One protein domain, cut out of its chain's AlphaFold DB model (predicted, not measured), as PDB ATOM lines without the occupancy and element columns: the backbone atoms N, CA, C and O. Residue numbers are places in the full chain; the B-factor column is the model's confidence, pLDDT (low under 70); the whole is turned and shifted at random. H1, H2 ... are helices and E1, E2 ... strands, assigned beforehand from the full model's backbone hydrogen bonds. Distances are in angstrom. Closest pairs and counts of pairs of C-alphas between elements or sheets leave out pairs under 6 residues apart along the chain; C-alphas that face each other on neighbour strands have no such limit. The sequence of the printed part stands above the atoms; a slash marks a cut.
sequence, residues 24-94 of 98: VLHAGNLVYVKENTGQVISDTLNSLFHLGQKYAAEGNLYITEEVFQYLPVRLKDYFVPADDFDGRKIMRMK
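What this domain is: This is residues 24 to 94 of the 98 residues of an uncharacterized protein of Spirochaeta sp (UniProt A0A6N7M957). A small sheet of three strands has H1 over one face and the short H2 standing up over the opposite face, while the stretch before H1 loops far out and makes much of the length. Residues 33 to 39 of this loop stick out free, and residues 24 to 25 pair in parallel with residues 62 to 63 of E1. The printed part has 71 residues, with three named helices and three named strands in the order H1 E1 H2 H3 E2 E3; the antiparallel sheet runs E1 E3 E2, and the class is mixed. It is only just loose, close to compact, with a radius of gyration of the C-alphas of 13.4 A, and elongated, spanning 42 by 26 by 23 A.

Where its parts are: Residues 24 to 42 hold no named element. H1, residues 43 to 55, begins at C-alpha 43 (22.669, 13.543, 12.510) and is 16.8 A long. E1 is residues 61 to 64, H2 65 to 70 and H3 73 to 76. E2, residues 79 to 85, is 16.4 A long; E3, residues 88 to 93, is 16.3 A long and ends at C-alpha 93 (25.591, 37.552, 16.559).

How they stand to each other: Inner strand E3 is antiparallel to E1, with N 63 and O 91 2.8 A apart, and forms a hairpin with E2, with N 90 and O 83 2.8 A apart. E1, H2, H3 and E2 form a split strand-helix-strand unit, two strands running the same way with E3 between them; its crossover is right-handed. H1 is on the sheet at a height of 10.1 A, its closest C-alphas to E2 being Leu 51 and Phe 85, 7.2 A apart. H2, on the opposite face, is over E3; the closest C-alphas are Glu 65 and Lys 89, 5.4 A apart. H3 is not on the sheet. Every O i to N i+4 pair is within hydrogen-bond range in H1, 1 of 2 in H2; H3 is too short for one.

The domain as a whole: The C-alphas of Glu 35 and Asp 77, the two farthest apart, are 41.9 A apart. The printed part has no cut, and the links between named elements are tight. Residues 36 to 41 are under pLDDT 70.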
ATOM      1  N   VAL A  24      22.719  28.136  20.305       93.69
ATOM      2  CA  VAL A  24      22.890  27.731  18.910       93.69
ATOM      3  C   VAL A  24      21.512  27.492  18.311       93.69
ATOM      4  O   VAL A  24      20.707  26.769  18.896       93.69
ATOM      5  N   LEU A  25      21.242  28.084  17.150       94.19
ATOM      6  CA  LEU A  25      19.990  27.904  16.420       94.19
ATOM      7  C   LEU A  25      20.250  27.290  15.044       94.19
ATOM      8  O   LEU A  25      21.144  27.719  14.315       94.19
ATOM      9  N   HIS A  26      19.420  26.321  14.672       93.06
ATOM     10  CA  HIS A  26      19.438  25.675  13.363       93.06
ATOM     11  C   HIS A  26      18.010  25.474  12.855       93.06
ATOM     12  O   HIS A  26      17.090  25.253  13.644       93.06
ATOM     13  N   ALA A  27      17.841  25.541  11.537       91.56
ATOM     14  CA  ALA A  27      16.594  25.259  10.845       91.56
ATOM     15  C   ALA A  27      16.804  24.029   9.962       91.56
ATOM     16  O   ALA A  27      17.592  24.063   9.020       91.56
ATOM     17  N   GLY A  28      16.090  22.952  10.270       88.19
ATOM     18  CA  GLY A  28      16.210  21.684   9.567       88.19
ATOM     19  C   GLY A  28      15.035  20.764   9.868       88.19
ATOM     20  O   GLY A  28      14.173  21.074  10.688       88.19
ATOM     21  N   ASN A  29      15.012  19.622   9.189       85.88
ATOM     22  CA  ASN A  29      13.993  18.601   9.392       85.88
ATOM     23  C   ASN A  29      14.489  17.548  10.374       85.88
ATOM     24  O   ASN A  29      15.669  17.192  10.388       85.88
ATOM     25  N   LEU A  30      13.566  17.015  11.161       84.56
ATOM     26  CA  LEU A  30      13.847  15.951  12.102       84.56
ATOM     27  C   LEU A  30      12.653  14.998  12.157       84.56
ATOM     28  O   LEU A  30      11.499  15.427  12.130       84.56
ATOM     29  N   VAL A  31      12.937  13.697  12.199       82.31
ATOM     30  CA  VAL A  31      11.903  12.668  12.321       82.31
ATOM     31  C   VAL A  31      11.458  12.608  13.774       82.31
ATOM     32  O   VAL A  31      12.243  12.290  14.664       82.31
ATOM     33  N   TYR A  32      10.187  12.917  14.005       80.25
ATOM     34  CA  TYR A  32       9.562  12.830  15.316       80.25
ATOM     35  C   TYR A  32       8.706  11.564  15.402       80.25
ATOM     36  O   TYR A  32       7.799  11.374  14.591       80.25
ATOM     37  N   VAL A  33       8.978  10.715  16.396       80.81
ATOM     38  CA  VAL A  33       8.201   9.503  16.688       80.81
ATOM     39  C   VAL A  33       7.564   9.668  18.063       80.81
ATOM     40  O   VAL A  33       8.263   9.792  19.069       80.81
ATOM     41  N   LYS A  34       6.229   9.693  18.108       79.31
ATOM     42  CA  LYS A  34       5.453  10.018  19.315       79.31
ATOM     43  C   LYS A  34       5.703   9.029  20.456       79.31
ATOM     44  O   LYS A  34       5.695   9.419  21.619       79.31
ATOM     45  N   GLU A  35       5.938   7.765  20.125       80.44
ATOM     46  CA  GLU A  35       6.174   6.684  21.079       80.44
ATOM     47  C   GLU A  35       7.623   6.644  21.599       80.44
ATOM     48  O   GLU A  35       7.890   5.974  22.592       80.44
ATOM     49  N   ASN A  36       8.558   7.359  20.959       67.25
ATOM     50  CA  ASN A  36       9.982   7.349  21.305       67.25
ATOM     51  C   ASN A  36      10.568   8.769  21.369       67.25
ATOM     52  O   ASN A  36      11.483   9.138  20.634       67.25
ATOM     53  N   THR A  37      10.030   9.582  22.278       66.06
ATOM     54  CA  THR A  37      10.487  10.963  22.502       66.06
ATOM     55  C   THR A  37      11.869  11.050  23.158       66.06
ATOM     56  O   THR A  37      12.523  12.083  23.051       66.06
ATOM     57  N   GLY A  38      12.327   9.978  23.817       62.41
ATOM     58  CA  GLY A  38      13.615   9.932  24.516       62.41
ATOM     59  C   GLY A  38      14.824   9.612  23.631       62.41
ATOM     60  O   GLY A  38      15.950   9.857  24.051       62.41
ATOM     61  N   GLN A  39      14.618   9.080  22.422       64.38
ATOM     62  CA  GLN A  39      15.698   8.695  21.499       64.38
ATOM     63  C   GLN A  39      15.537   9.337  20.128       64.38
ATOM     64  O   GLN A  39      15.776   8.714  19.093       64.38
ATOM     65  N   VAL A  40      15.143  10.604  20.100       67.44
ATOM     66  CA  VAL A  40      15.266  11.384  18.877       67.44
ATOM     67  C   VAL A  40      16.763  11.568  18.593       67.44
ATOM     68  O   VAL A  40      17.383  12.512  19.066       67.44
ATOM     69  N   ILE A  41      17.367  10.627  17.866       66.75
ATOM     70  CA  ILE A  41      18.761  10.676  17.426       66.75
ATOM     71  C   ILE A  41      18.736  10.924  15.923       66.75
ATOM     72  O   ILE A  41      18.272  10.101  15.140       66.75
ATOM     73  N   SER A  42      19.212  12.098  15.532       74.31
ATOM     74  CA  SER A  42      19.359  12.515  14.142       74.31
ATOM     75  C   SER A  42      20.745  13.117  13.989       74.31
ATOM     76  O   SER A  42      21.216  13.798  14.903       74.31
ATOM     77  N   ASP A  43      21.379  12.921  12.835       79.44
ATOM     78  CA  ASP A  43      22.669  13.543  12.510       79.44
ATOM     79  C   ASP A  43      22.629  15.063  12.712       79.44
ATOM     80  O   ASP A  43      23.581  15.662  13.208       79.44
ATOM     81  N   THR A  44      21.480  15.686  12.430       83.19
ATOM     82  CA  THR A  44      21.237  17.108  12.685       83.19
ATOM     83  C   THR A  44      21.300  17.444  14.174       83.19
ATOM     84  O   THR A  44      21.970  18.403  14.551       83.19
ATOM     85  N   LEU A  45      20.650  16.650  15.033       83.81
ATOM     86  CA  LEU A  45      20.659  16.867  16.483       83.81
ATOM     87  C   LEU A  45      22.052  16.611  17.078       83.81
ATOM     88  O   LEU A  45      22.509  17.382  17.917       83.81
ATOM     89  N   ASN A  46      22.744  15.567  16.617       84.50
ATOM     90  CA  ASN A  46      24.103  15.243  17.057       84.50
ATOM     91  C   ASN A  46      25.095  16.346  16.671       84.50
ATOM     92  O   ASN A  46      25.882  16.792  17.506       84.50
ATOM     93  N   SER A  47      25.021  16.828  15.430       85.25
ATOM     94  CA  SER A  47      25.844  17.942  14.958       85.25
ATOM     95  C   SER A  47      25.550  19.221  15.755       85.25
ATOM     96  O   SER A  47      26.476  19.864  16.240       85.25
ATOM     97  N   LEU A  48      24.276  19.536  16.027       88.12
ATOM     98  CA  LEU A  48      23.877  20.649  16.903       88.12
ATOM     99  C   LEU A  48      24.409  20.520  18.332       88.12
ATOM    100  O   LEU A  48      24.891  21.496  18.908       88.12
ATOM    101  N   PHE A  49      24.329  19.321  18.907       86.75
ATOM    102  CA  PHE A  49      24.850  19.045  20.240       86.75
ATOM    103  C   PHE A  49      26.365  19.270  20.289       86.75
ATOM    104  O   PHE A  49      26.867  19.929  21.203       86.75
ATOM    105  N   HIS A  50      27.101  18.784  19.288       85.81
ATOM    106  CA  HIS A  50      28.538  19.018  19.188       85.81
ATOM    107  C   HIS A  50      28.882  20.490  18.945       85.81
ATOM    108  O   HIS A  50      29.804  20.987  19.589       85.81
ATOM    109  N   LEU A  51      28.120  21.203  18.115       86.75
ATOM    110  CA  LEU A  51      28.279  22.638  17.884       86.75
ATOM    111  C   LEU A  51      28.087  23.432  19.187       86.75
ATOM    112  O   LEU A  51      28.919  24.266  19.544       86.75
ATOM    113  N   GLY A  52      27.039  23.126  19.955       85.94
ATOM    114  CA  GLY A  52      26.780  23.764  21.248       85.94
ATOM    115  C   GLY A  52      27.849  23.469  22.302       85.94
ATOM    116  O   GLY A  52      28.264  24.369  23.030       85.94
ATOM    117  N   GLN A  53      28.322  22.224  22.391       83.56
ATOM    118  CA  GLN A  53      29.269  21.824  23.437       83.56
ATOM    119  C   GLN A  53      30.722  22.182  23.127       83.56
ATOM    120  O   GLN A  53      31.446  22.591  24.034       83.56
ATOM    121  N   LYS A  54      31.156  22.002  21.874       80.81
ATOM    122  CA  LYS A  54      32.572  22.087  21.485       80.81
ATOM    123  C   LYS A  54      32.965  23.431  20.881       80.81
ATOM    124  O   LYS A  54      34.137  23.778  20.947       80.81
ATOM    125  N   TYR A  55      32.019  24.156  20.285       82.25
ATOM    126  CA  TYR A  55      32.320  25.356  19.505       82.25
ATOM    127  C   TYR A  55      31.707  26.626  20.105       82.25
ATOM    128  O   TYR A  55      32.388  27.639  20.240       82.25
ATOM    129  N   ALA A  56      30.430  26.590  20.498       85.81
ATOM    130  CA  ALA A  56      29.746  27.786  20.967       85.81
ATOM    131  C   ALA A  56      30.327  28.302  22.295       85.81
ATOM    132  O   ALA A  56      30.175  27.678  23.348       85.81
ATOM    133  N   ALA A  57      30.953  29.480  22.243       87.50
ATOM    134  CA  ALA A  57      31.412  30.187  23.432       87.50
ATOM    135  C   ALA A  57      30.238  30.711  24.277       87.50
ATOM    136  O   ALA A  57      29.189  31.096  23.754       87.50
ATOM    137  N   GLU A  58      30.441  30.771  25.590       87.88
ATOM    138  CA  GLU A  58      29.505  31.387  26.529       87.88
ATOM    139  C   GLU A  58      29.227  32.861  26.181       87.88
ATOM    140  O   GLU A  58      30.072  33.557  25.615       87.88
ATOM    141  N   GLY A  59      28.014  33.334  26.471       86.94
ATOM    142  CA  GLY A  59      27.567  34.702  26.193       86.94
ATOM    143  C   GLY A  59      27.301  35.005  24.715       86.94
ATOM    144  O   GLY A  59      27.054  36.158  24.366       86.94
ATOM    145  N   ASN A  60      27.358  34.001  23.835       89.94
ATOM    146  CA  ASN A  60      27.205  34.183  22.396       89.94
ATOM    147  C   ASN A  60      25.984  33.440  21.839       89.94
ATOM    148  O   ASN A  60      25.577  32.383  22.329       89.94
ATOM    149  N   LEU A  61      25.451  34.004  20.754       92.75
ATOM    150  CA  LEU A  61      24.439  33.391  19.903       92.75
ATOM    151  C   LEU A  61      25.069  33.030  18.559       92.75
ATOM    152  O   LEU A  61      25.583  33.903  17.857       92.75
ATOM    153  N   TYR A  62      24.964  31.759  18.196       94.88
ATOM    154  CA  TYR A  62      25.358  31.230  16.898       94.88
ATOM    155  C   TYR A  62      24.128  30.744  16.147       94.88
ATOM    156  O   TYR A  62      23.204  30.180  16.734       94.88
ATOM    157  N   ILE A  63      24.126  30.938  14.839       95.56
ATOM    158  CA  ILE A  63      23.106  30.404  13.949       95.56
ATOM    159  C   ILE A  63      23.777  29.738  12.754       95.56
ATOM    160  O   ILE A  63      24.834  30.183  12.304       95.56
ATOM    161  N   THR A  64      23.174  28.677  12.234       95.31
ATOM    162  CA  THR A  64      23.656  28.051  10.998       95.31
ATOM    163  C   THR A  64      23.227  28.857   9.766       95.31
ATOM    164  O   THR A  64      22.310  29.685   9.834       95.31
ATOM    165  N   GLU A  65      23.873  28.621   8.624       94.75
ATOM    166  CA  GLU A  65      23.521  29.245   7.341       94.75
ATOM    167  C   GLU A  65      22.042  29.060   6.981       94.75
ATOM    168  O   GLU A  65      21.405  30.008   6.522       94.75
ATOM    169  N   GLU A  66      21.468  27.888   7.264       94.44
ATOM    170  CA  GLU A  66      20.056  27.594   7.017       94.44
ATOM    171  C   GLU A  66      19.146  28.580   7.756       94.44
ATOM    172  O   GLU A  66      18.194  29.088   7.176       94.44
ATOM    173  N   VAL A  67      19.460  28.936   9.006       96.12
ATOM    174  CA  VAL A  67      18.714  29.971   9.745       96.12
ATOM    175  C   VAL A  67      18.982  31.353   9.165       96.12
ATOM    176  O   VAL A  67      18.053  32.141   8.985       96.12
ATOM    177  N   PHE A  68      20.248  31.663   8.870       95.88
ATOM    178  CA  PHE A  68      20.649  32.973   8.358       95.88
ATOM    179  C   PHE A  68      19.940  33.323   7.042       95.88
ATOM    180  O   PHE A  68      19.584  34.482   6.813       95.88
ATOM    181  N   GLN A  69      19.672  32.329   6.194       94.56
ATOM    182  CA  GLN A  69      18.925  32.499   4.947       94.56
ATOM    183  C   GLN A  69      17.499  33.019   5.182       94.56
ATOM    184  O   GLN A  69      17.060  33.899   4.436       94.56
ATOM    185  N   TYR A  70      16.828  32.566   6.248       95.50
ATOM    186  CA  TYR A  70      15.461  32.969   6.605       95.50
ATOM    187  C   TYR A  70      15.372  34.258   7.430       95.50
ATOM    188  O   TYR A  70      14.270  34.756   7.670       95.50
ATOM    189  N   LEU A  71      16.498  34.832   7.865       95.06
ATOM    190  CA  LEU A  71      16.463  36.086   8.611       95.06
ATOM    191  C   LEU A  71      15.974  37.254   7.734       95.06
ATOM    192  O   LEU A  71      16.432  37.414   6.596       95.06
ATOM    193  N   PRO A  72      15.129  38.153   8.277       95.12
ATOM    194  CA  PRO A  72      14.879  39.458   7.678       95.12
ATOM    195  C   PRO A  72      16.192  40.196   7.406       95.12
ATOM    196  O   PRO A  72      17.098  40.168   8.236       95.12
ATOM    197  N   VAL A  73      16.270  40.928   6.289       93.00
ATOM    198  CA  VAL A  73      17.488  41.651   5.867       93.00
ATOM    199  C   VAL A  73      18.073  42.502   6.999       93.00
ATOM    200  O   VAL A  73      19.264  42.427   7.265       93.00
ATOM    201  N   ARG A  74      17.222  43.218   7.746       91.94
ATOM    202  CA  ARG A  74      17.646  44.063   8.877       91.94
ATOM    203  C   ARG A  74      18.328  43.296  10.012       91.94
ATOM    204  O   ARG A  74      19.100  43.891  10.749       91.94
ATOM    205  N   LEU A  75      18.016  42.012  10.194       93.06
ATOM    206  CA  LEU A  75      18.651  41.189  11.222       93.06
ATOM    207  C   LEU A  75      19.992  40.623  10.758       93.06
ATOM    208  O   LEU A  75      20.852  40.394  11.600       93.06
ATOM    209  N   LYS A  76      20.205  40.450   9.447       94.88
ATOM    210  CA  LYS A  76      21.461  39.906   8.906       94.88
ATOM    211  C   LYS A  76      22.671  40.761   9.283       94.88
ATOM    212  O   LYS A  76      23.711  40.206   9.620       94.88
ATOM    213  N   ASP A  77      22.503  42.081   9.342       93.75
ATOM    214  CA  ASP A  77      23.563  43.029   9.714       93.75
ATOM    215  C   ASP A  77      24.059  42.868  11.160       93.75
ATOM    216  O   ASP A  77      25.138  43.356  11.507       93.75
ATOM    217  N   TYR A  78      23.304  42.167  12.010       94.25
ATOM    218  CA  TYR A  78      23.704  41.850  13.380       94.25
ATOM    219  C   TYR A  78      24.519  40.565  13.485       94.25
ATOM    220  O   TYR A  78      24.936  40.226  14.585       94.25
ATOM    221  N   PHE A  79      24.781  39.864  12.384       95.44
ATOM    222  CA  PHE A  79      25.576  38.642  12.381       95.44
ATOM    223  C   PHE A  79      26.870  38.825  11.590       95.44
ATOM    224  O   PHE A  79      26.942  39.597  10.635       95.44
ATOM    225  N   VAL A  80      27.911  38.112  12.010       94.94
ATOM    226  CA  VAL A  80      29.197  38.015  11.316       94.94
ATOM    227  C   VAL A  80      29.537  36.547  11.075       94.94
ATOM    228  O   VAL A  80      29.154  35.711  11.897       94.94
ATOM    229  N   PRO A  81      30.244  36.211   9.981       94.88
ATOM    230  CA  PRO A  81      30.794  34.872   9.806       94.88
ATOM    231  C   PRO A  81      31.655  34.494  11.011       94.88
ATOM    232  O   PRO A  81      32.418  35.326  11.508       94.88
ATOM    233  N   ALA A  82      31.492  33.268  11.498       92.06
ATOM    234  CA  ALA A  82      32.205  32.770  12.664       92.06
ATOM    235  C   ALA A  82      33.174  31.651  12.279       92.06
ATOM    236  O   ALA A  82      34.365  31.797  12.535       92.06
ATOM    237  N   ASP A  83      32.679  30.573  11.663       87.81
ATOM    238  CA  ASP A  83      33.489  29.443  11.183       87.81
ATOM    239  C   ASP A  83      32.651  28.484  10.313       87.81
ATOM    240  O   ASP A  83      31.447  28.693  10.137       87.81
ATOM    241  N   ASP A  84      33.277  27.414   9.825       87.56
ATOM    242  CA  ASP A  84      32.637  26.242   9.226       87.56
ATOM    243  C   ASP A  84      32.638  25.058  10.214       87.56
ATOM    244  O   ASP A  84      33.681  24.630  10.705       87.56
ATOM    245  N   PHE A  85      31.464  24.484  10.492       85.00
ATOM    246  CA  PHE A  85      31.300  23.327  11.380       85.00
ATOM    247  C   PHE A  85      30.536  22.207  10.669       85.00
ATOM    248  O   PHE A  85      29.417  22.420  10.206       85.00
ATOM    249  N   ASP A  86      31.132  21.014  10.564       81.44
ATOM    250  CA  ASP A  86      30.586  19.872   9.804       81.44
ATOM    251  C   ASP A  86      30.159  20.243   8.363       81.44
ATOM    252  O   ASP A  86      29.141  19.779   7.851       81.44
ATOM    253  N   GLY A  87      30.921  21.127   7.704       85.69
ATOM    254  CA  GLY A  87      30.613  21.615   6.352       85.69
ATOM    255  C   GLY A  87      29.464  22.627   6.282       85.69
ATOM    256  O   GLY A  87      29.005  22.942   5.184       85.69
ATOM    257  N   ARG A  88      28.991  23.135   7.428       88.25
ATOM    258  CA  ARG A  88      27.992  24.206   7.520       88.25
ATOM    259  C   ARG A  88      28.637  25.509   7.962       88.25
ATOM    260  O   ARG A  88      29.311  25.546   8.990       88.25
ATOM    261  N   LYS A  89      28.312  26.598   7.271       93.88
ATOM    262  CA  LYS A  89      28.718  27.938   7.698       93.88
ATOM    263  C   LYS A  89      27.938  28.362   8.931       93.88
ATOM    264  O   LYS A  89      26.710  28.255   8.981       93.88
ATOM    265  N   ILE A  90      28.660  28.892   9.906       95.06
ATOM    266  CA  ILE A  90      28.119  29.387  11.164       95.06
ATOM    267  C   ILE A  90      28.274  30.902  11.217       95.06
ATOM    268  O   ILE A  90      29.335  31.464  10.938       95.06
ATOM    269  N   MET A  91      27.199  31.569  11.621       96.00
ATOM    270  CA  MET A  91      27.140  33.007  11.823       96.00
ATOM    271  C   MET A  91      26.981  33.290  13.314       96.00
ATOM    272  O   MET A  91      26.147  32.685  13.984       96.00
ATOM    273  N   ARG A  92      27.750  34.235  13.848       95.12
ATOM    274  CA  ARG A  92      27.675  34.659  15.250       95.12
ATOM    275  C   ARG A  92      27.053  36.039  15.337       95.12
ATOM    276  O   ARG A  92      27.398  36.929  14.562       95.12
ATOM    277  N   MET A  93      26.148  36.233  16.289       94.81
ATOM    278  CA  MET A  93      25.591  37.552  16.559       94.81
ATOM    279  C   MET A  93      26.686  38.477  17.103       94.81
ATOM    280  O   MET A  93      27.471  38.100  17.973       94.81
ATOM    281  N   LYS A  94      26.731  39.710  16.602       92.75
ATOM    282  CA  LYS A  94      27.556  40.783  17.149       92.75
ATOM    283  C   LYS A  94      27.111  41.039  18.585       92.75
ATOM    284  O   LYS A  94      25.933  41.285  18.839       92.75
TER     285      LYS A  94